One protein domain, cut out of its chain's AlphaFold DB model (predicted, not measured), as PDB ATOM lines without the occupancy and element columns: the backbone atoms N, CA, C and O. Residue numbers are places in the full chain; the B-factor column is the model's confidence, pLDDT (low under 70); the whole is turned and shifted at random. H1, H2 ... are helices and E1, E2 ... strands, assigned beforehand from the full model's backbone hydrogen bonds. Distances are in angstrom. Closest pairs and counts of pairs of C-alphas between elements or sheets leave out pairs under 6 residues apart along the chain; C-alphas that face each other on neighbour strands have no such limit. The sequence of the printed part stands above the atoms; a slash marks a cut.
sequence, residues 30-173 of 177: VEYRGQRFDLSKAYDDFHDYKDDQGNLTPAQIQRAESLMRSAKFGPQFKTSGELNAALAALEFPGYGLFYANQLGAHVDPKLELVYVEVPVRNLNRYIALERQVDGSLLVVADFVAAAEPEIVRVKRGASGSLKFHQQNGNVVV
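What this domain is: This is residues 30 to 173 of the 177 residues of an uncharacterized protein of Pelomonas sp. Root1217 (UniProt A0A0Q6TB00). A twisted sheet, E3-E4-E5-E6, makes the core, with helices H2 and H3 over one face and the small hairpin E7-E8 partly covering the other. At one end of the long axis the hairpin E1-E2 and the short helix H1 form a small head, beside the first part of H2. The printed part has 144 residues, with named elements in the order E1 E2 H1 H2 H3 E3 E4 E5 E6 E7 E8; the three sheets are antiparallel and the class is mixed, helices and strands. It is compact, with a radius of gyration of the C-alphas of 16.2 A, yet elongated, spanning 52 by 33 by 24 A.

How they stand to each other: E3, residues 97 to 99, E4, 111 to 118, E5, 123 to 131, and E6, 137 to 146, form a meander, each strand the antiparallel neighbour of the one before. Within hydrogen-bond range are N 98 and O 115 at 2.9 A, N 114 and O 127 at 2.9 A, and N 126 and O 143 at 2.8 A. H2, residues 58 to 70, and H3, residues 80 to 88, lie on the same face, giving two layers, helices on one face of a sheet. H2 runs along the strands over E5, at a height over the sheet of 10.4 A. H3 is over none of the strands, only just, with 2 of its C-alphas on E4. E7, residues 151 to 156, and E8, residues 162 to 166, form a hairpin, with N 155 and O 163 2.9 A apart. The two sheets form a sandwich, face to face, with best planes 18 degrees apart; the closest C-alphas of E4 and E7, Leu 113 and Val 154, are 6.3 A apart. E1, residues 30 to 32, and E2, residues 35 to 43, form another hairpin, with N 30 and O 37 3.0 A apart. The closest C-alphas of E2 and H2 are Phe 37 and Gln 60, 6.4 A apart. H1, residues 46 to 51, is not on the four-stranded sheet. In H1, H2 and H3 every O i to N i+4 pair is within hydrogen-bond range.

Where its parts are: E1 begins at C-alpha 30, (144.031, 173.020, 178.347). E2 bends by 88 degrees at residue 40, and H2 is 18.5 A long. E4 is 22.6 A, E5 25.7 A and E6 24.8 A long; E6 bends by 57 degrees at residue 140. E8 ends at C-alpha 166, (165.712, 150.256, 175.075).

The domain as a whole: The C-alphas farthest apart, those of Asp 44 and Ser 159, are 53.5 A apart. The printed part has no cut, and the link E3 to E4 is long, with 11 residues. Residues 101 to 107 have pLDDT under 70.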
ATOM      1  N   VAL A  30     143.751 173.764 177.117       97.69
ATOM      2  CA  VAL A  30     144.031 173.020 178.347       97.69
ATOM      3  C   VAL A  30     144.875 173.874 179.286       97.69
ATOM      4  O   VAL A  30     145.604 174.775 178.856       97.69
ATOM      5  N   GLU A  31     144.776 173.613 180.585       97.44
ATOM      6  CA  GLU A  31     145.651 174.225 181.581       97.44
ATOM      7  C   GLU A  31     146.743 173.249 181.994       97.44
ATOM      8  O   GLU A  31     146.481 172.094 182.321       97.44
ATOM      9  N   TYR A  32     147.980 173.729 182.027       97.50
ATOM     10  CA  TYR A  32     149.112 172.954 182.499       97.50
ATOM     11  C   TYR A  32     150.031 173.838 183.335       97.50
ATOM     12  O   TYR A  32     150.532 174.865 182.874       97.50
ATOM     13  N   ARG A  33     150.231 173.451 184.601       95.00
ATOM     14  CA  ARG A  33     151.076 174.163 185.580       95.00
ATOM     15  C   ARG A  33     150.741 175.657 185.708       95.00
ATOM     16  O   ARG A  33     151.634 176.505 185.727       95.00
ATOM     17  N   GLY A  34     149.446 175.968 185.779       95.81
ATOM     18  CA  GLY A  34     148.935 177.339 185.891       95.81
ATOM     19  C   GLY A  34     149.056 178.160 184.605       95.81
ATOM     20  O   GLY A  34     148.907 179.378 184.640       95.81
ATOM     21  N   GLN A  35     149.363 177.518 183.476       97.31
ATOM     22  CA  GLN A  35     149.463 178.167 182.178       97.31
ATOM     23  C   GLN A  35     148.419 177.618 181.218       97.31
ATOM     24  O   GLN A  35     148.248 176.408 181.090       97.31
ATOM     25  N   ARG A  36     147.761 178.527 180.501       97.94
ATOM     26  CA  ARG A  36     146.851 178.198 179.407       97.94
ATOM     27  C   ARG A  36     147.630 177.824 178.143       97.94
ATOM     28  O   ARG A  36     148.527 178.570 177.732       97.94
ATOM     29  N   PHE A  37     147.239 176.713 177.528       97.94
ATOM     30  CA  PHE A  37     147.687 176.243 176.220       97.94
ATOM     31  C   PHE A  37     146.498 176.223 175.270       97.94
ATOM     32  O   PHE A  37     145.589 175.415 175.440       97.94
ATOM     33  N   ASP A  38     146.497 177.121 174.290       98.06
ATOM     34  CA  ASP A  38     145.451 177.139 173.270       98.06
ATOM     35  C   ASP A  38     145.611 175.935 172.338       98.06
ATOM     36  O   ASP A  38     146.720 175.620 171.894       98.06
ATOM     37  N   LEU A  39     144.495 175.269 172.053       97.69
ATOM     38  CA  LEU A  39     144.456 174.141 171.131       97.69
ATOM     39  C   LEU A  39     144.518 174.633 169.679       97.69
ATOM     40  O   LEU A  39     144.249 175.798 169.385       97.69
ATOM     41  N   SER A  40     144.904 173.756 168.754       97.25
ATOM     42  CA  SER A  40     145.010 174.101 167.325       97.25
ATOM     43  C   SER A  40     143.658 174.415 166.672       97.25
ATOM     44  O   SER A  40     143.602 175.143 165.679       97.25
ATOM     45  N   LYS A  41     142.578 173.882 167.246       97.38
ATOM     46  CA  LYS A  41     141.174 174.112 166.900       97.38
ATOM     47  C   LYS A  41     140.304 173.884 168.139       97.38
ATOM     48  O   LYS A  41     140.793 173.434 169.173       97.38
ATOM     49  N   ALA A  42     139.023 174.208 168.028       97.31
ATOM     50  CA  ALA A  42     138.034 173.819 169.023       97.31
ATOM     51  C   ALA A  42     137.722 172.318 168.890       97.31
ATOM     52  O   ALA A  42     137.612 171.815 167.771       97.31
ATOM     53  N   TYR A  43     137.592 171.634 170.022       96.94
ATOM     54  CA  TYR A  43     137.186 170.233 170.119       96.94
ATOM     55  C   TYR A  43     135.844 170.141 170.837       96.94
ATOM     56  O   TYR A  43     135.561 170.975 171.700       96.94
ATOM     57  N   ASP A  44     135.031 169.147 170.499       95.81
ATOM     58  CA  ASP A  44     133.733 168.974 171.153       95.81
ATOM     59  C   ASP A  44     133.931 168.477 172.592       95.81
ATOM     60  O   ASP A  44     133.291 168.982 173.517       95.81
ATOM     61  N   ASP A  45     134.917 167.601 172.814       94.69
ATOM     62  CA  ASP A  45     135.312 167.162 174.148       94.69
ATOM     63  C   ASP A  45     136.819 166.850 174.300       94.69
ATOM     64  O   ASP A  45     137.658 167.110 173.431       94.69
ATOM     65  N   PHE A  46     137.188 166.336 175.477       93.81
ATOM     66  CA  PHE A  46     138.566 165.970 175.805       93.81
ATOM     67  C   PHE A  46     139.056 164.705 175.083       93.81
ATOM     68  O   PHE A  46     140.262 164.554 174.886       93.81
ATOM     69  N   HIS A  47     138.157 163.792 174.713       94.44
ATOM     70  CA  HIS A  47     138.518 162.578 173.985       94.44
ATOM     71  C   HIS A  47     138.954 162.927 172.562       94.44
ATOM     72  O   HIS A  47     140.044 162.521 172.160       94.44
ATOM     73  N   ASP A  48     138.193 163.780 171.874       95.44
ATOM     74  CA  ASP A  48     138.548 164.262 170.535       95.44
ATOM     75  C   ASP A  48     139.887 165.013 170.533       95.44
ATOM     76  O   ASP A  48     140.705 164.861 169.622       95.44
ATOM     77  N   TYR A  49     140.136 165.818 171.572       95.38
ATOM     78  CA  TYR A  49     141.419 166.494 171.779       95.38
ATOM     79  C   TYR A  49     142.581 165.504 171.926       95.38
ATOM     80  O   TYR A  49     143.660 165.721 171.371       95.38
ATOM     81  N   LYS A  50     142.384 164.441 172.709       93.69
ATOM     82  CA  LYS A  50     143.429 163.467 173.027       93.69
ATOM     83  C   LYS A  50     143.804 162.604 171.820       93.69
ATOM     84  O   LYS A  50     144.976 162.268 171.659       93.69
ATOM     85  N   ASP A  51     142.829 162.271 170.984       93.19
ATOM     86  CA  ASP A  51     143.025 161.373 169.845       93.19
ATOM     87  C   ASP A  51     143.623 162.087 168.614       93.19
ATOM     88  O   ASP A  51     144.108 161.440 167.681       93.19
ATOM     89  N   ASP A  52     143.649 163.423 168.609       94.56
ATOM     90  CA  ASP A  52     144.211 164.230 167.526       94.56
ATOM     91  C   ASP A  52     145.708 164.534 167.731       94.56
ATOM     92  O   ASP A  52     146.105 165.342 168.569       94.56
ATOM     93  N   GLN A  53     146.565 163.956 166.884       91.69
ATOM     94  CA  GLN A  53     148.011 164.225 166.900       91.69
ATOM     95  C   GLN A  53     148.378 165.685 166.568       91.69
ATOM     96  O   GLN A  53     149.490 166.127 166.863       91.69
ATOM     97  N   GLY A  54     147.465 166.432 165.944       95.06
ATOM     98  CA  GLY A  54     147.598 167.845 165.597       95.06
ATOM     99  C   GLY A  54     146.933 168.790 166.598       95.06
ATOM    100  O   GLY A  54     146.664 169.937 166.241       95.06
ATOM    101  N   ASN A  55     146.650 168.342 167.822       96.44
ATOM    102  CA  ASN A  55     145.913 169.106 168.834       96.44
ATOM    103  C   ASN A  55     146.587 170.376 169.360       96.44
ATOM    104  O   ASN A  55     145.915 171.264 169.893       96.44
ATOM    105  N   LEU A  56     147.892 170.515 169.150       97.06
ATOM    106  CA  LEU A  56     148.668 171.682 169.543       97.06
ATOM    107  C   LEU A  56     149.391 172.295 168.345       97.06
ATOM    108  O   LEU A  56     149.911 171.609 167.466       97.06
ATOM    109  N   THR A  57     149.486 173.624 168.339       96.25
ATOM    110  CA  THR A  57     150.318 174.332 167.356       96.25
ATOM    111  C   THR A  57     151.813 174.119 167.651       96.25
ATOM    112  O   THR A  57     152.187 173.894 168.807       96.25
ATOM    113  N   PRO A  58     152.716 174.280 166.661       95.38
ATOM    114  CA  PRO A  58     154.160 174.140 166.882       95.38
ATOM    115  C   PRO A  58     154.716 175.017 168.014       95.38
ATOM    116  O   PRO A  58     155.611 174.588 168.744       95.38
ATOM    117  N   ALA A  59     154.170 176.225 168.192       96.31
ATOM    118  CA  ALA A  59     154.565 177.134 169.266       96.31
ATOM    119  C   ALA A  59     154.138 176.614 170.651       96.31
ATOM    120  O   ALA A  59     154.928 176.656 171.596       96.31
ATOM    121  N   GLN A  60     152.919 176.075 170.770       97.38
ATOM    122  CA  GLN A  60     152.434 175.486 172.023       97.38
ATOM    123  C   GLN A  60     153.209 174.212 172.375       97.38
ATOM    124  O   GLN A  60     153.585 174.038 173.531       97.38
ATOM    125  N   ILE A  61     153.563 173.392 171.378       96.00
ATOM    126  CA  ILE A  61     154.435 172.221 171.557       96.00
ATOM    127  C   ILE A  61     155.800 172.631 172.132       96.00
ATOM    128  O   ILE A  61     156.252 172.066 173.126       96.00
ATOM    129  N   GLN A  62     156.462 173.637 171.545       95.81
ATOM    130  CA  GLN A  62     157.759 174.126 172.044       95.81
ATOM    131  C   GLN A  62     157.667 174.650 173.481       95.81
ATOM    132  O   GLN A  62     158.544 174.386 174.307       95.81
ATOM    133  N   ARG A  63     156.593 175.379 173.794       96.81
ATOM    134  CA  ARG A  63     156.353 175.903 175.138       96.81
ATOM    135  C   ARG A  63     156.096 174.784 176.148       96.81
ATOM    136  O   ARG A  63     156.655 174.836 177.243       96.81
ATOM    137  N   ALA A  64     155.302 173.777 175.782       96.12
ATOM    138  CA  ALA A  64     155.022 172.616 176.621       96.12
ATOM    139  C   ALA A  64     156.315 171.855 176.921       96.12
ATOM    140  O   ALA A  64     156.643 171.648 178.085       96.12
ATOM    141  N   GLU A  65     157.114 171.557 175.893       95.12
ATOM    142  CA  GLU A  65     158.423 170.918 176.045       95.12
ATOM    143  C   GLU A  65     159.340 171.711 176.990       95.12
ATOM    144  O   GLU A  65     159.930 171.143 177.911       95.12
ATOM    145  N   SER A  66     159.448 173.030 176.806       95.44
ATOM    146  CA  SER A  66     160.277 173.881 177.667       95.44
ATOM    147  C   SER A  66     159.816 173.850 179.129       95.44
ATOM    148  O   SER A  66     160.643 173.794 180.045       95.44
ATOM    149  N   LEU A  67     158.504 173.874 179.373       96.06
ATOM    150  CA  LEU A  67     157.950 173.785 180.725       96.06
ATOM    151  C   LEU A  67     158.171 172.409 181.340       96.06
ATOM    152  O   LEU A  67     158.607 172.321 182.486       96.06
ATOM    153  N   MET A  68     157.943 171.344 180.577       95.75
ATOM    154  CA  MET A  68     158.174 169.980 181.035       95.75
ATOM    155  C   MET A  68     159.645 169.724 181.336       95.75
ATOM    156  O   MET A  68     159.935 169.034 182.299       95.75
ATOM    157  N   ARG A  69     160.589 170.292 180.580       93.81
ATOM    158  CA  ARG A  69     162.032 170.169 180.862       93.81
ATOM    159  C   ARG A  69     162.467 170.941 182.104       93.81
ATOM    160  O   ARG A  69     163.313 170.470 182.852       93.81
ATOM    161  N   SER A  70     161.915 172.134 182.308       94.25
ATOM    162  CA  SER A  70     162.292 173.021 183.421       94.25
ATOM    163  C   SER A  70     161.528 172.740 184.718       94.25
ATOM    164  O   SER A  70     161.918 173.220 185.785       94.25
ATOM    165  N   ALA A  71     160.446 171.962 184.652       95.69
ATOM    166  CA  ALA A  71     159.669 171.576 185.816       95.69
ATOM    167  C   ALA A  71     160.548 170.807 186.811       95.69
ATOM    168  O   ALA A  71     161.089 169.747 186.500       95.69
ATOM    169  N   LYS A  72     160.664 171.322 188.036       93.62
ATOM    170  CA  LYS A  72     161.352 170.610 189.115       93.62
ATOM    171  C   LYS A  72     160.587 169.334 189.454       93.62
ATOM    172  O   LYS A  72     159.374 169.385 189.656       93.62
ATOM    173  N   PHE A  73     161.317 168.233 189.561       92.44
ATOM    174  CA  PHE A  73     160.820 166.962 190.059       92.44
ATOM    175  C   PHE A  73     161.582 166.665 191.355       92.44
ATOM    176  O   PHE A  73     162.811 166.710 191.366       92.44
ATOM    177  N   GLY A  74     160.864 166.549 192.477       90.50
ATOM    178  CA  GLY A  74     161.468 166.508 193.814       90.50
ATOM    179  C   GLY A  74     162.547 165.423 193.927       90.50
ATOM    180  O   GLY A  74     162.365 164.348 193.367       90.50
ATOM    181  N   PRO A  75     163.664 165.665 194.638       94.94
ATOM    182  CA  PRO A  75     164.780 164.718 194.661       94.94
ATOM    183  C   PRO A  75     164.442 163.425 195.411       94.94
ATOM    184  O   PRO A  75     165.108 162.415 195.218       94.94
ATOM    185  N   GLN A  76     163.430 163.449 196.281       97.38
ATOM    186  CA  GLN A  76     163.028 162.325 197.112       97.38
ATOM    187  C   GLN A  76     161.537 162.421 197.449       97.38
ATOM    188  O   GLN A  76     161.005 163.520 197.618       97.38
ATOM    189  N   PHE A  77     160.898 161.267 197.615       97.81
ATOM    190  CA  PHE A  77     159.512 161.115 198.045       97.81
ATOM    191  C   PHE A  77     159.449 160.123 199.203       97.81
ATOM    192  O   PHE A  77     160.061 159.057 199.151       97.81
ATOM    193  N   LYS A  78     158.709 160.448 200.263       97.31
ATOM    194  CA  LYS A  78     158.585 159.572 201.438       97.31
ATOM    195  C   LYS A  78     157.681 158.379 201.168       97.31
ATOM    196  O   LYS A  78     157.829 157.339 201.798       97.31
ATOM    197  N   THR A  79     156.724 158.542 200.259       95.25
ATOM    198  CA  THR A  79     155.720 157.527 199.940       95.25
ATOM    199  C   THR A  79     155.456 157.474 198.439       95.25
ATOM    200  O   THR A  79     155.656 158.456 197.722       95.25
ATOM    201  N   SER A  80     154.915 156.349 197.965       91.88
ATOM    202  CA  SER A  80     154.407 156.245 196.591       91.88
ATOM    203  C   SER A  80     153.271 157.236 196.306       91.88
ATOM    204  O   SER A  80     153.106 157.652 195.168       91.88
ATOM    205  N   GLY A  81     152.503 157.650 197.324       95.62
ATOM    206  CA  GLY A  81     151.459 158.667 197.170       95.62
ATOM    207  C   GLY A  81     152.029 160.044 196.820       95.62
ATOM    208  O   GLY A  81     151.531 160.696 195.905       95.62
ATOM    209  N   GLU A  82     153.108 160.457 197.494       97.06
ATOM    210  CA  GLU A  82     153.825 161.701 197.169       97.06
ATOM    211  C   GLU A  82     154.435 161.651 195.762       97.06
ATOM    212  O   GLU A  82     154.328 162.623 195.016       97.06
ATOM    213  N   LEU A  83     155.018 160.508 195.377       95.75
ATOM    214  CA  LEU A  83     155.525 160.297 194.020       95.75
ATOM    215  C   LEU A  83     154.404 160.412 192.976       95.75
ATOM    216  O   LEU A  83     154.548 161.154 192.010       95.75
ATOM    217  N   ASN A  84     153.282 159.714 193.173       94.75
ATOM    218  CA  ASN A  84     152.147 159.741 192.248       94.75
ATOM    219  C   ASN A  84     151.593 161.157 192.069       94.75
ATOM    220  O   ASN A  84     151.331 161.574 190.944       94.75
ATOM    221  N   ALA A  85     151.464 161.917 193.158       96.00
ATOM    222  CA  ALA A  85     151.042 163.312 193.087       96.00
ATOM    223  C   ALA A  85     152.040 164.175 192.294       96.00
ATOM    224  O   ALA A  85     151.634 165.013 191.489       96.00
ATOM    225  N   ALA A  86     153.345 163.955 192.481       96.44
ATOM    226  CA  ALA A  86     154.380 164.668 191.739       96.44
ATOM    227  C   ALA A  86     154.403 164.306 190.246       96.44
ATOM    228  O   ALA A  86     154.598 165.193 189.417       96.44
ATOM    229  N   LEU A  87     154.185 163.033 189.898       95.69
ATOM    230  CA  LEU A  87     154.094 162.581 188.509       95.69
ATOM    231  C   LEU A  87     152.837 163.125 187.820       95.69
ATOM    232  O   LEU A  87     152.944 163.661 186.721       95.69
ATOM    233  N   ALA A  88     151.680 163.098 188.486       94.25
ATOM    234  CA  ALA A  88     150.447 163.691 187.962       94.25
ATOM    235  C   ALA A  88     150.586 165.209 187.730       94.25
ATOM    236  O   ALA A  88     150.092 165.744 186.745       94.25
ATOM    237  N   ALA A  89     151.317 165.918 188.598       95.38
ATOM    238  CA  ALA A  89     151.623 167.340 188.406       95.38
ATOM    239  C   ALA A  89     152.649 167.615 187.282       95.38
ATOM    240  O   ALA A  89     152.889 168.776 186.917       95.38
ATOM    241  N   LEU A  90     153.309 166.569 186.782       96.19
ATOM    242  CA  LEU A  90     154.259 166.636 185.681       96.19
ATOM    243  C   LEU A  90     153.614 166.260 184.337       96.19
ATOM    244  O   LEU A  90     154.026 166.817 183.321       96.19
ATOM    245  N   GLU A  91     152.615 165.380 184.333       96.62
ATOM    246  CA  GLU A  91     151.859 164.946 183.152       96.62
ATOM    247  C   GLU A  91     151.196 166.127 182.427       96.62
ATOM    248  O   GLU A  91     150.503 166.948 183.034       96.62
ATOM    249  N   PHE A  92     151.420 166.232 181.114       97.25
ATOM    250  CA  PHE A  92     150.714 167.207 180.289       97.25
ATOM    251  C   PHE A  92     149.317 166.661 179.939       97.25
ATOM    252  O   PHE A  92     149.227 165.508 179.517       97.25
ATOM    253  N   PRO A  93     148.231 167.453 180.050       96.75
ATOM    254  CA  PRO A  93     146.875 166.964 179.814       96.75
ATOM    255  C   PRO A  93     146.723 166.270 178.459       96.75
ATOM    256  O   PRO A  93     147.012 166.862 177.424       96.75
ATOM    257  N   GLY A  94     146.235 165.031 178.463       94.44
ATOM    258  CA  GLY A  94     145.998 164.245 177.245       94.44
ATOM    259  C   GLY A  94     147.180 163.384 176.802       94.44
ATOM    260  O   GLY A  94     147.000 162.548 175.926       94.44
ATOM    261  N   TYR A  95     148.343 163.518 177.437       95.00
ATOM    262  CA  TYR A  95     149.533 162.720 177.147       95.00
ATOM    263  C   TYR A  95     149.828 161.757 178.289       95.00
ATOM    264  O   TYR A  95     149.401 161.963 179.420       95.00
ATOM    265  N   GLY A  96     150.513 160.667 177.977       92.25
ATOM    266  CA  GLY A  96     150.642 159.529 178.865       92.25
ATOM    267  C   GLY A  96     151.687 159.675 179.970       92.25
ATOM    268  O   GLY A  96     152.698 160.374 179.855       92.25
ATOM    269  N   LEU A  97     151.441 158.914 181.032       93.62
ATOM    270  CA  LEU A  97     152.343 158.626 182.138       93.62
ATOM    271  C   LEU A  97     152.410 157.111 182.284       93.62
ATOM    272  O   LEU A  97     151.379 156.447 182.396       93.62
ATOM    273  N   PHE A  98     153.621 156.559 182.320       91.62
ATOM    274  CA  PHE A  98     153.811 155.115 182.351       91.62
ATOM    275  C   PHE A  98     154.913 154.694 183.317       91.62
ATOM    276  O   PHE A  98     155.951 155.343 183.455       91.62
ATOM    277  N   TYR A  99     154.699 153.539 183.943       88.50
ATOM    278  CA  TYR A  99     155.711 152.816 184.701       88.50
ATOM    279  C   TYR A  99     156.403 151.823 183.762       88.50
ATOM    280  O   TYR A  99     155.910 150.720 183.528       88.50
ATOM    281  N   ALA A 100     157.558 152.206 183.216       76.19
ATOM    282  CA  ALA A 100     158.272 151.452 182.180       76.19
ATOM    283  C   ALA A 100     158.617 150.012 182.603       76.19
ATOM    284  O   ALA A 100     158.587 149.089 181.791       76.19
ATOM    285  N   ASN A 101     158.852 149.787 183.899       69.38
ATOM    286  CA  ASN A 101     159.119 148.455 184.446       69.38
ATOM    287  C   ASN A 101     157.947 147.462 184.291       69.38
ATOM    288  O   ASN A 101     158.151 146.263 184.472       69.38
ATOM    289  N   GLN A 102     156.739 147.935 183.966       63.16
ATOM    290  CA  GLN A 102     155.547 147.104 183.762       63.16
ATOM    291  C   GLN A 102     155.419 146.576 182.320       63.16
ATOM    292  O   GLN A 102     154.669 145.631 182.083       63.16
ATOM    293  N   LEU A 103     156.197 147.101 181.365       62.59
ATOM    294  CA  LEU A 103     156.129 146.747 179.939       62.59
ATOM    295  C   LEU A 103     156.940 145.480 179.587       62.59
ATOM    296  O   LEU A 103     157.644 145.417 178.581       62.59
ATOM    297  N   GLY A 104     156.859 144.441 180.426       56.34
ATOM    298  CA  GLY A 104     157.506 143.143 180.172       56.34
ATOM    299  C   GLY A 104     158.962 143.036 180.642       56.34
ATOM    300  O   GLY A 104     159.716 142.178 180.174       56.34
ATOM    301  N   ALA A 105     159.391 143.886 181.578       57.28
ATOM    302  CA  ALA A 105     160.711 143.800 182.187       57.28
ATOM    303  C   ALA A 105     160.721 142.968 183.479       57.28
ATOM    304  O   ALA A 105     159.793 143.014 184.277       57.28
ATOM    305  N   HIS A 106     161.817 142.237 183.724       59.34
ATOM    306  CA  HIS A 106     162.109 141.742 185.070       59.34
ATOM    307  C   HIS A 106     162.239 142.947 185.999       59.34
ATOM    308  O   HIS A 106     163.184 143.728 185.856       59.34
ATOM    309  N   VAL A 107     161.272 143.093 186.900       66.44
ATOM    310  CA  VAL A 107     161.212 144.183 187.870       66.44
ATOM    311  C   VAL A 107     162.457 144.111 188.749       66.44
ATOM    312  O   VAL A 107     162.685 143.111 189.432       66.44
ATOM    313  N   ASP A 108     163.282 145.155 188.710       79.62
ATOM    314  CA  ASP A 108     164.289 145.362 189.745       79.62
ATOM    315  C   ASP A 108     163.537 145.846 190.996       79.62
ATOM    316  O   ASP A 108     162.897 146.895 190.944       79.62
ATOM    317  N   PRO A 109     163.554 145.107 192.119       82.31
ATOM    318  CA  PRO A 109     162.783 145.488 193.302       82.31
ATOM    319  C   PRO A 109     163.273 146.795 193.945       82.31
ATOM    320  O   PRO A 109     162.573 147.360 194.788       82.31
ATOM    321  N   LYS A 110     164.474 147.266 193.585       90.31
ATOM    322  CA  LYS A 110     165.075 148.494 194.110       90.31
ATOM    323  C   LYS A 110     164.965 149.670 193.156       90.31
ATOM    324  O   LYS A 110     165.050 150.796 193.631       90.31
ATOM    325  N   LEU A 111     164.802 149.438 191.855       92.00
ATOM    326  CA  LEU A 111     164.767 150.504 190.860       92.00
ATOM    327  C   LEU A 111     163.426 150.573 190.149       92.00
ATOM    328  O   LEU A 111     162.913 149.580 189.641       92.00
ATOM    329  N   GLU A 112     162.918 151.787 190.024       91.62
ATOM    330  CA  GLU A 112     161.701 152.102 189.296       91.62
ATOM    331  C   GLU A 112     162.025 153.066 188.159       91.62
ATOM    332  O   GLU A 112     162.759 154.032 188.353       91.62
ATOM    333  N   LEU A 113     161.535 152.778 186.955       93.44
ATOM    334  CA  LEU A 113     161.619 153.687 185.817       93.44
ATOM    335  C   LEU A 113     160.205 154.096 185.442       93.44
ATOM    336  O   LEU A 113     159.362 153.243 185.160       93.44
ATOM    337  N   VAL A 114     159.975 155.399 185.416       94.50
ATOM    338  CA  VAL A 114     158.737 156.005 184.938       94.50
ATOM    339  C   VAL A 114     159.061 157.000 183.842       94.50
ATOM    340  O   VAL A 114     160.186 157.501 183.755       94.50
ATOM    341  N   TYR A 115     158.080 157.303 183.008       95.06
ATOM    342  CA  TYR A 115     158.177 158.437 182.112       95.06
ATOM    343  C   TYR A 115     156.834 159.125 181.935       95.06
ATOM    344  O   TYR A 115     155.775 158.526 182.126       95.06
ATOM    345  N   VAL A 116     156.914 160.396 181.558       96.19
ATOM    346  CA  VAL A 116     155.792 161.151 181.008       96.19
ATOM    347  C   VAL A 116     156.110 161.526 179.567       96.19
ATOM    348  O   VAL A 116     157.259 161.839 179.230       96.19
ATOM    349  N   GLU A 117     155.096 161.484 178.721       95.94
ATOM    350  CA  GLU A 117     155.201 161.867 177.321       95.94
ATOM    351  C   GLU A 117     155.360 163.381 177.174       95.94
ATOM    352  O   GLU A 117     154.694 164.167 177.848       95.94
ATOM    353  N   VAL A 118     156.239 163.807 176.266       95.25
ATOM    354  CA  VAL A 118     156.354 165.213 175.866       95.25
ATOM    355  C   VAL A 118     155.518 165.431 174.598       95.25
ATOM    356  O   VAL A 118     155.747 164.731 173.605       95.25
ATOM    357  N   PRO A 119     154.606 166.423 174.573       94.12
ATOM    358  CA  PRO A 119     153.672 166.610 173.470       94.12
ATOM    359  C   PRO A 119     154.299 166.612 172.070       94.12
ATOM    360  O   PRO A 119     155.171 167.429 171.783       94.12
ATOM    361  N   VAL A 120     153.829 165.712 171.193       83.19
ATOM    362  CA  VAL A 120     154.064 165.673 169.724       83.19
ATOM    363  C   VAL A 120     155.547 165.739 169.295       83.19
ATOM    364  O   VAL A 120     155.876 166.117 168.172       83.19
ATOM    365  N   ARG A 121     156.489 165.389 170.179       80.81
ATOM    366  CA  ARG A 121     157.937 165.508 169.907       80.81
ATOM    367  C   ARG A 121     158.663 164.180 169.726       80.81
ATOM    368  O   ARG A 121     159.859 164.211 169.451       80.81
ATOM    369  N   ASN A 122     157.973 163.042 169.852       90.06
ATOM    370  CA  ASN A 122     158.613 161.725 169.974       90.06
ATOM    371  C   ASN A 122     159.697 161.744 171.073       90.06
ATOM    372  O   ASN A 122     160.829 161.293 170.889       90.06
ATOM    373  N   LEU A 123     159.371 162.370 172.207       94.31
ATOM    374  CA  LEU A 123     160.248 162.534 173.357       94.31
ATOM    375  C   LEU A 123     159.491 162.138 174.619       94.31
ATOM    376  O   LEU A 123     158.315 162.456 174.763       94.31
ATOM    377  N   ASN A 124     160.213 161.551 175.562       95.31
ATOM    378  CA  ASN A 124     159.726 161.234 176.896       95.31
ATOM    379  C   ASN A 124     160.658 161.861 177.934       95.31
ATOM    380  O   ASN A 124     161.881 161.890 177.748       95.31
ATOM    381  N   ARG A 125     160.094 162.346 179.044       96.06
ATOM    382  CA  ARG A 125     160.868 162.673 180.246       96.06
ATOM    383  C   ARG A 125     160.898 161.446 181.146       96.06
ATOM    384  O   ARG A 125     159.882 161.085 181.731       96.06
ATOM    385  N   TYR A 126     162.062 160.822 181.229       95.31
ATOM    386  CA  TYR A 126     162.330 159.626 182.012       95.31
ATOM    387  C   TYR A 126     162.829 159.992 183.403       95.31
ATOM    388  O   TYR A 126     163.720 160.829 183.558       95.31
ATOM    389  N   ILE A 127     162.297 159.303 184.404       96.19
ATOM    390  CA  ILE A 127     162.679 159.448 185.802       96.19
ATOM    391  C   ILE A 127     162.994 158.057 186.344       96.19
ATOM    392  O   ILE A 127     162.149 157.161 186.319       96.19
ATOM    393  N   ALA A 128     164.214 157.879 186.845       95.00
ATOM    394  CA  ALA A 128     164.602 156.682 187.576       95.00
ATOM    395  C   ALA A 128     164.605 156.958 189.076       95.00
ATOM    396  O   ALA A 128     165.196 157.936 189.542       95.00
ATOM    397  N   LEU A 129     163.982 156.057 189.822       95.81
ATOM    398  CA  LEU A 129     163.853 156.110 191.267       95.81
ATOM    399  C   LEU A 129     164.535 154.895 191.889       95.81
ATOM    400  O   LEU A 129     164.484 153.793 191.346       95.81
ATOM    401  N   GLU A 130     165.141 155.092 193.051       95.38
ATOM    402  CA  GLU A 130     165.686 154.027 193.880       95.38
ATOM    403  C   GLU A 130     164.947 153.959 195.214       95.38
ATOM    404  O   GLU A 130     164.919 154.927 195.983       95.38
ATOM    405  N   ARG A 131     164.380 152.788 195.505       95.19
ATOM    406  CA  ARG A 131     163.744 152.485 196.783       95.19
ATOM    407  C   ARG A 131     164.807 152.317 197.865       95.19
ATOM    408  O   ARG A 131     165.663 151.435 197.789       95.19
ATOM    409  N   GLN A 132     164.716 153.158 198.882       96.12
ATOM    410  CA  GLN A 132     165.579 153.155 200.052       96.12
ATOM    411  C   GLN A 132     165.126 152.099 201.071       96.12
ATOM    412  O   GLN A 132     164.013 151.573 201.003       96.12
ATOM    413  N   VAL A 133     165.994 151.790 202.040       94.50
ATOM    414  CA  VAL A 133     165.724 150.786 203.092       94.50
ATOM    415  C   VAL A 133     164.517 151.166 203.954       94.50
ATOM    416  O   VAL A 133     163.775 150.291 204.388       94.50
ATOM    417  N   ASP A 134     164.295 152.464 204.166       95.25
ATOM    418  CA  ASP A 134     163.150 152.999 204.910       95.25
ATOM    419  C   ASP A 134     161.848 153.055 204.086       95.25
ATOM    420  O   ASP A 134     160.815 153.495 204.585       95.25
ATOM    421  N   GLY A 135     161.886 152.606 202.827       93.88
ATOM    422  CA  GLY A 135     160.754 152.619 201.906       93.88
ATOM    423  C   GLY A 135     160.584 153.916 201.110       93.88
ATOM    424  O   GLY A 135     159.760 153.927 200.192       93.88
ATOM    425  N   SER A 136     161.367 154.964 201.396       97.31
ATOM    426  CA  SER A 136     161.367 156.200 200.605       97.31
ATOM    427  C   SER A 136     161.931 155.972 199.196       97.31
ATOM    428  O   SER A 136     162.578 154.963 198.910       97.31
ATOM    429  N   LEU A 137     161.648 156.897 198.284       97.06
ATOM    430  CA  LEU A 137     162.006 156.817 196.869       97.06
ATOM    431  C   LEU A 137     162.907 157.999 196.524       97.06
ATOM    432  O   LEU A 137     162.483 159.148 196.623       97.06
ATOM    433  N   LEU A 138     164.147 157.724 196.131       97.56
ATOM    434  CA  LEU A 138     165.129 158.731 195.731       97.56
ATOM    435  C   LEU A 138     165.167 158.840 194.208       97.56
ATOM    436  O   LEU A 138     165.330 157.827 193.539       97.56
ATOM    437  N   VAL A 139     165.085 160.046 193.652       97.19
ATOM    438  CA  VAL A 139     165.318 160.264 192.219       97.19
ATOM    439  C   VAL A 139     166.814 160.156 191.945       97.19
ATOM    440  O   VAL A 139     167.610 160.954 192.435       97.19
ATOM    441  N   VAL A 140     167.200 159.154 191.158       95.62
ATOM    442  CA  VAL A 140     168.601 158.864 190.812       95.62
ATOM    443  C   VAL A 140     168.945 159.232 189.369       95.62
ATOM    444  O   VAL A 140     170.122 159.315 189.025       95.62
ATOM    445  N   ALA A 141     167.938 159.481 188.529       95.06
ATOM    446  CA  ALA A 141     168.100 160.144 187.241       95.06
ATOM    447  C   ALA A 141     166.792 160.815 186.803       95.06
ATOM    448  O   ALA A 141     165.710 160.298 187.065       95.06
ATOM    449  N   ASP A 142     166.917 161.930 186.091       95.38
ATOM    450  CA  ASP A 142     165.817 162.689 185.499       95.38
ATOM    451  C   ASP A 142     166.335 163.334 184.210       95.38
ATOM    452  O   ASP A 142     167.294 164.110 184.237       95.38
ATOM    453  N   PHE A 143     165.793 162.927 183.064       94.62
ATOM    454  CA  PHE A 143     166.280 163.362 181.758       94.62
ATOM    455  C   PHE A 143     165.207 163.217 180.682       94.62
ATOM    456  O   PHE A 143     164.235 162.485 180.832       94.62
ATOM    457  N   VAL A 144     165.408 163.885 179.549       93.50
ATOM    458  CA  VAL A 144     164.553 163.728 178.368       93.50
ATOM    459  C   VAL A 144     165.324 163.009 177.274       93.50
ATOM    460  O   VAL A 144     166.463 163.375 176.980       93.50
ATOM    461  N   ALA A 145     164.691 162.021 176.651       93.88
ATOM    462  CA  ALA A 145     165.240 161.257 175.537       93.88
ATOM    463  C   ALA A 145     164.157 160.974 174.486       93.88
ATOM    464  O   ALA A 145     162.987 161.286 174.702       93.88
ATOM    465  N   ALA A 146     164.558 160.408 173.344       93.38
ATOM    466  CA  ALA A 146     163.625 159.938 172.321       93.38
ATOM    467  C   ALA A 146     162.654 158.902 172.903       93.38
ATOM    468  O   ALA A 146     163.077 158.044 173.680       93.38
ATOM    469  N   ALA A 147     161.376 158.997 172.531       91.62
ATOM    470  CA  ALA A 147     160.359 158.024 172.923       91.62
ATOM    471  C   ALA A 147     160.476 156.722 172.110       91.62
ATOM    472  O   ALA A 147     160.094 155.667 172.600       91.62
ATOM    473  N   GLU A 148     161.101 156.768 170.928       91.31
ATOM    474  CA  GLU A 148     161.371 155.594 170.095       91.31
ATOM    475  C   GLU A 148     162.860 155.477 169.705       91.31
ATOM    476  O   GLU A 148     163.448 156.444 169.210       91.31
ATOM    477  N   PRO A 149     163.496 154.297 169.869       89.94
ATOM    478  CA  PRO A 149     163.008 153.133 170.609       89.94
ATOM    479  C   PRO A 149     162.858 153.449 172.099       89.94
ATOM    480  O   PRO A 149     163.745 154.058 172.705       89.94
ATOM    481  N   GLU A 150     161.767 152.979 172.693       90.31
ATOM    482  CA  GLU A 150     161.421 153.293 174.074       90.31
ATOM    483  C   GLU A 150     162.415 152.694 175.072       90.31
ATOM    484  O   GLU A 150     162.815 151.530 174.959       90.31
ATOM    485  N   ILE A 151     162.797 153.487 176.080       91.50
ATOM    486  CA  ILE A 151     163.536 153.004 177.248       91.50
ATOM    487  C   ILE A 151     162.560 152.296 178.192       91.50
ATOM    488  O   ILE A 151     161.750 152.932 178.860       91.50
ATOM    489  N   VAL A 152     162.693 150.976 178.290       90.56
ATOM    490  CA  VAL A 152     161.765 150.109 179.038       90.56
ATOM    491  C   VAL A 152     162.338 149.615 180.365       90.56
ATOM    492  O   VAL A 152     161.681 148.892 181.111       90.56
ATOM    493  N   ARG A 153     163.612 149.911 180.653       89.19
ATOM    494  CA  ARG A 153     164.291 149.348 181.826       89.19
ATOM    495  C   ARG A 153     165.486 150.177 182.276       89.19
ATOM    496  O   ARG A 153     166.262 150.659 181.457       89.19
ATOM    497  N   VAL A 154     165.701 150.226 183.588       91.19
ATOM    498  CA  VAL A 154     166.923 150.734 184.225       91.19
ATOM    499  C   VAL A 154     167.562 149.643 185.087       91.19
ATOM    500  O   VAL A 154     166.862 148.819 185.671       91.19
ATOM    501  N   LYS A 155     168.898 149.601 185.140       89.69
ATOM    502  CA  LYS A 155     169.677 148.685 185.990       89.69
ATOM    503  C   LYS A 155     170.915 149.373 186.551       89.69
ATOM    504  O   LYS A 155     171.512 150.211 185.878       89.69
ATOM    505  N   ARG A 156     171.377 148.947 187.730       88.62
ATOM    506  CA  ARG A 156     172.746 149.241 188.188       88.62
ATOM    507  C   ARG A 156     173.742 148.282 187.526       88.62
ATOM    508  O   ARG A 156     173.552 147.070 187.521       88.62
ATOM    509  N   GLY A 157     174.806 148.833 186.945       85.69
ATOM    510  CA  GLY A 157     175.963 148.079 186.466       85.69
ATOM    511  C   GLY A 157     176.915 147.695 187.603       85.69
ATOM    512  O   GLY A 157     176.776 148.170 188.726       85.69
ATOM    513  N   ALA A 158     177.929 146.879 187.296       84.19
ATOM    514  CA  ALA A 158     178.916 146.411 188.279       84.19
ATOM    515  C   ALA A 158     179.691 147.548 188.980       84.19
ATOM    516  O   ALA A 158     180.087 147.403 190.128       84.19
ATOM    517  N   SER A 159     179.869 148.691 188.313       86.75
ATOM    518  CA  SER A 159     180.495 149.899 188.868       86.75
ATOM    519  C   SER A 159     179.536 150.782 189.680       86.75
ATOM    520  O   SER A 159     179.913 151.870 190.100       86.75
ATOM    521  N   GLY A 160     178.276 150.372 189.843       85.31
ATOM    522  CA  GLY A 160     177.223 151.180 190.460       85.31
ATOM    523  C   GLY A 160     176.553 152.188 189.518       85.31
ATOM    524  O   GLY A 160     175.525 152.752 189.891       85.31
ATOM    525  N   SER A 161     177.060 152.386 188.295       89.81
ATOM    526  CA  SER A 161     176.465 153.292 187.298       89.81
ATOM    527  C   SER A 161     175.088 152.814 186.825       89.81
ATOM    528  O   SER A 161     174.903 151.613 186.608       89.81
ATOM    529  N   LEU A 162     174.159 153.734 186.560       91.81
ATOM    530  CA  LEU A 162     172.878 153.406 185.931       91.81
ATOM    531  C   LEU A 162     173.055 153.094 184.438       91.81
ATOM    532  O   LEU A 162     173.807 153.765 183.734       91.81
ATOM    533  N   LYS A 163     172.347 152.072 183.959       92.00
ATOM    534  CA  LYS A 163     172.234 151.699 182.546       92.00
ATOM    535  C   LYS A 163     170.764 151.654 182.163       92.00
ATOM    536  O   LYS A 163     169.985 150.944 182.799       92.00
ATOM    537  N   PHE A 164     170.409 152.387 181.117       92.31
ATOM    538  CA  PHE A 164     169.052 152.468 180.594       92.31
ATOM    539  C   PHE A 164     168.970 151.616 179.340       92.31
ATOM    540  O   PHE A 164     169.824 151.737 178.469       92.31
ATOM    541  N   HIS A 165     167.990 150.729 179.260       91.44
ATOM    542  CA  HIS A 165     167.853 149.793 178.156       91.44
ATOM    543  C   HIS A 165     166.605 150.106 177.347       91.44
ATOM    544  O   HIS A 165     165.508 150.218 177.895       91.44
ATOM    545  N   GLN A 166     166.795 150.192 176.038       91.06
ATOM    546  CA  GLN A 166     165.712 150.256 175.075       91.06
ATOM    547  C   GLN A 166     165.066 148.885 174.867       91.06
ATOM    548  O   GLN A 166     165.666 147.849 175.170       91.06
ATOM    549  N   GLN A 167     163.860 148.872 174.299       85.56
ATOM    550  CA  GLN A 167     163.130 147.643 173.967       85.56
ATOM    551  C   GLN A 167     163.928 146.692 173.055       85.56
ATOM    552  O   GLN A 167     163.845 145.475 173.196       85.56
ATOM    553  N   ASN A 168     164.765 147.235 172.167       88.12
ATOM    554  CA  ASN A 168     165.652 146.468 171.286       88.12
ATOM    555  C   ASN A 168     166.945 145.963 171.971       88.12
ATOM    556  O   ASN A 168     167.787 145.357 171.316       88.12
ATOM    557  N   GLY A 169     167.123 146.220 173.272       86.38
ATOM    558  CA  GLY A 169     168.286 145.803 174.060       86.38
ATOM    559  C   GLY A 169     169.445 146.805 174.098       86.38
ATOM    560  O   GLY A 169     170.349 146.636 174.923       86.38
ATOM    561  N   ASN A 170     169.412 147.864 173.280       90.56
ATOM    562  CA  ASN A 170     170.458 148.885 173.261       90.56
ATOM    563  C   ASN A 170     170.540 149.632 174.593       90.56
ATOM    564  O   ASN A 170     169.531 149.864 175.261       90.56
ATOM    565  N   VAL A 171     171.757 150.034 174.965       90.31
ATOM    566  CA  VAL A 171     172.000 150.834 176.168       90.31
ATOM    567  C   VAL A 171     172.031 152.310 175.800       90.31
ATOM    568  O   VAL A 171     172.820 152.729 174.958       90.31
ATOM    569  N   VAL A 172     171.206 153.099 176.478       89.38
ATOM    570  CA  VAL A 172     171.203 154.557 176.414       89.38
ATOM    571  C   VAL A 172     172.002 155.092 177.593       89.38
ATOM    572  O   VAL A 172     171.788 154.705 178.745       89.38
ATOM    573  N   VAL A 173     172.929 155.996 177.294       83.38
ATOM    574  CA  VAL A 173     173.626 156.806 178.294       83.38
ATOM    575  C   VAL A 173     173.003 158.197 178.233       83.38
ATOM    576  O   VAL A 173     173.204 158.894 177.234       83.38
TER     577      VAL A 173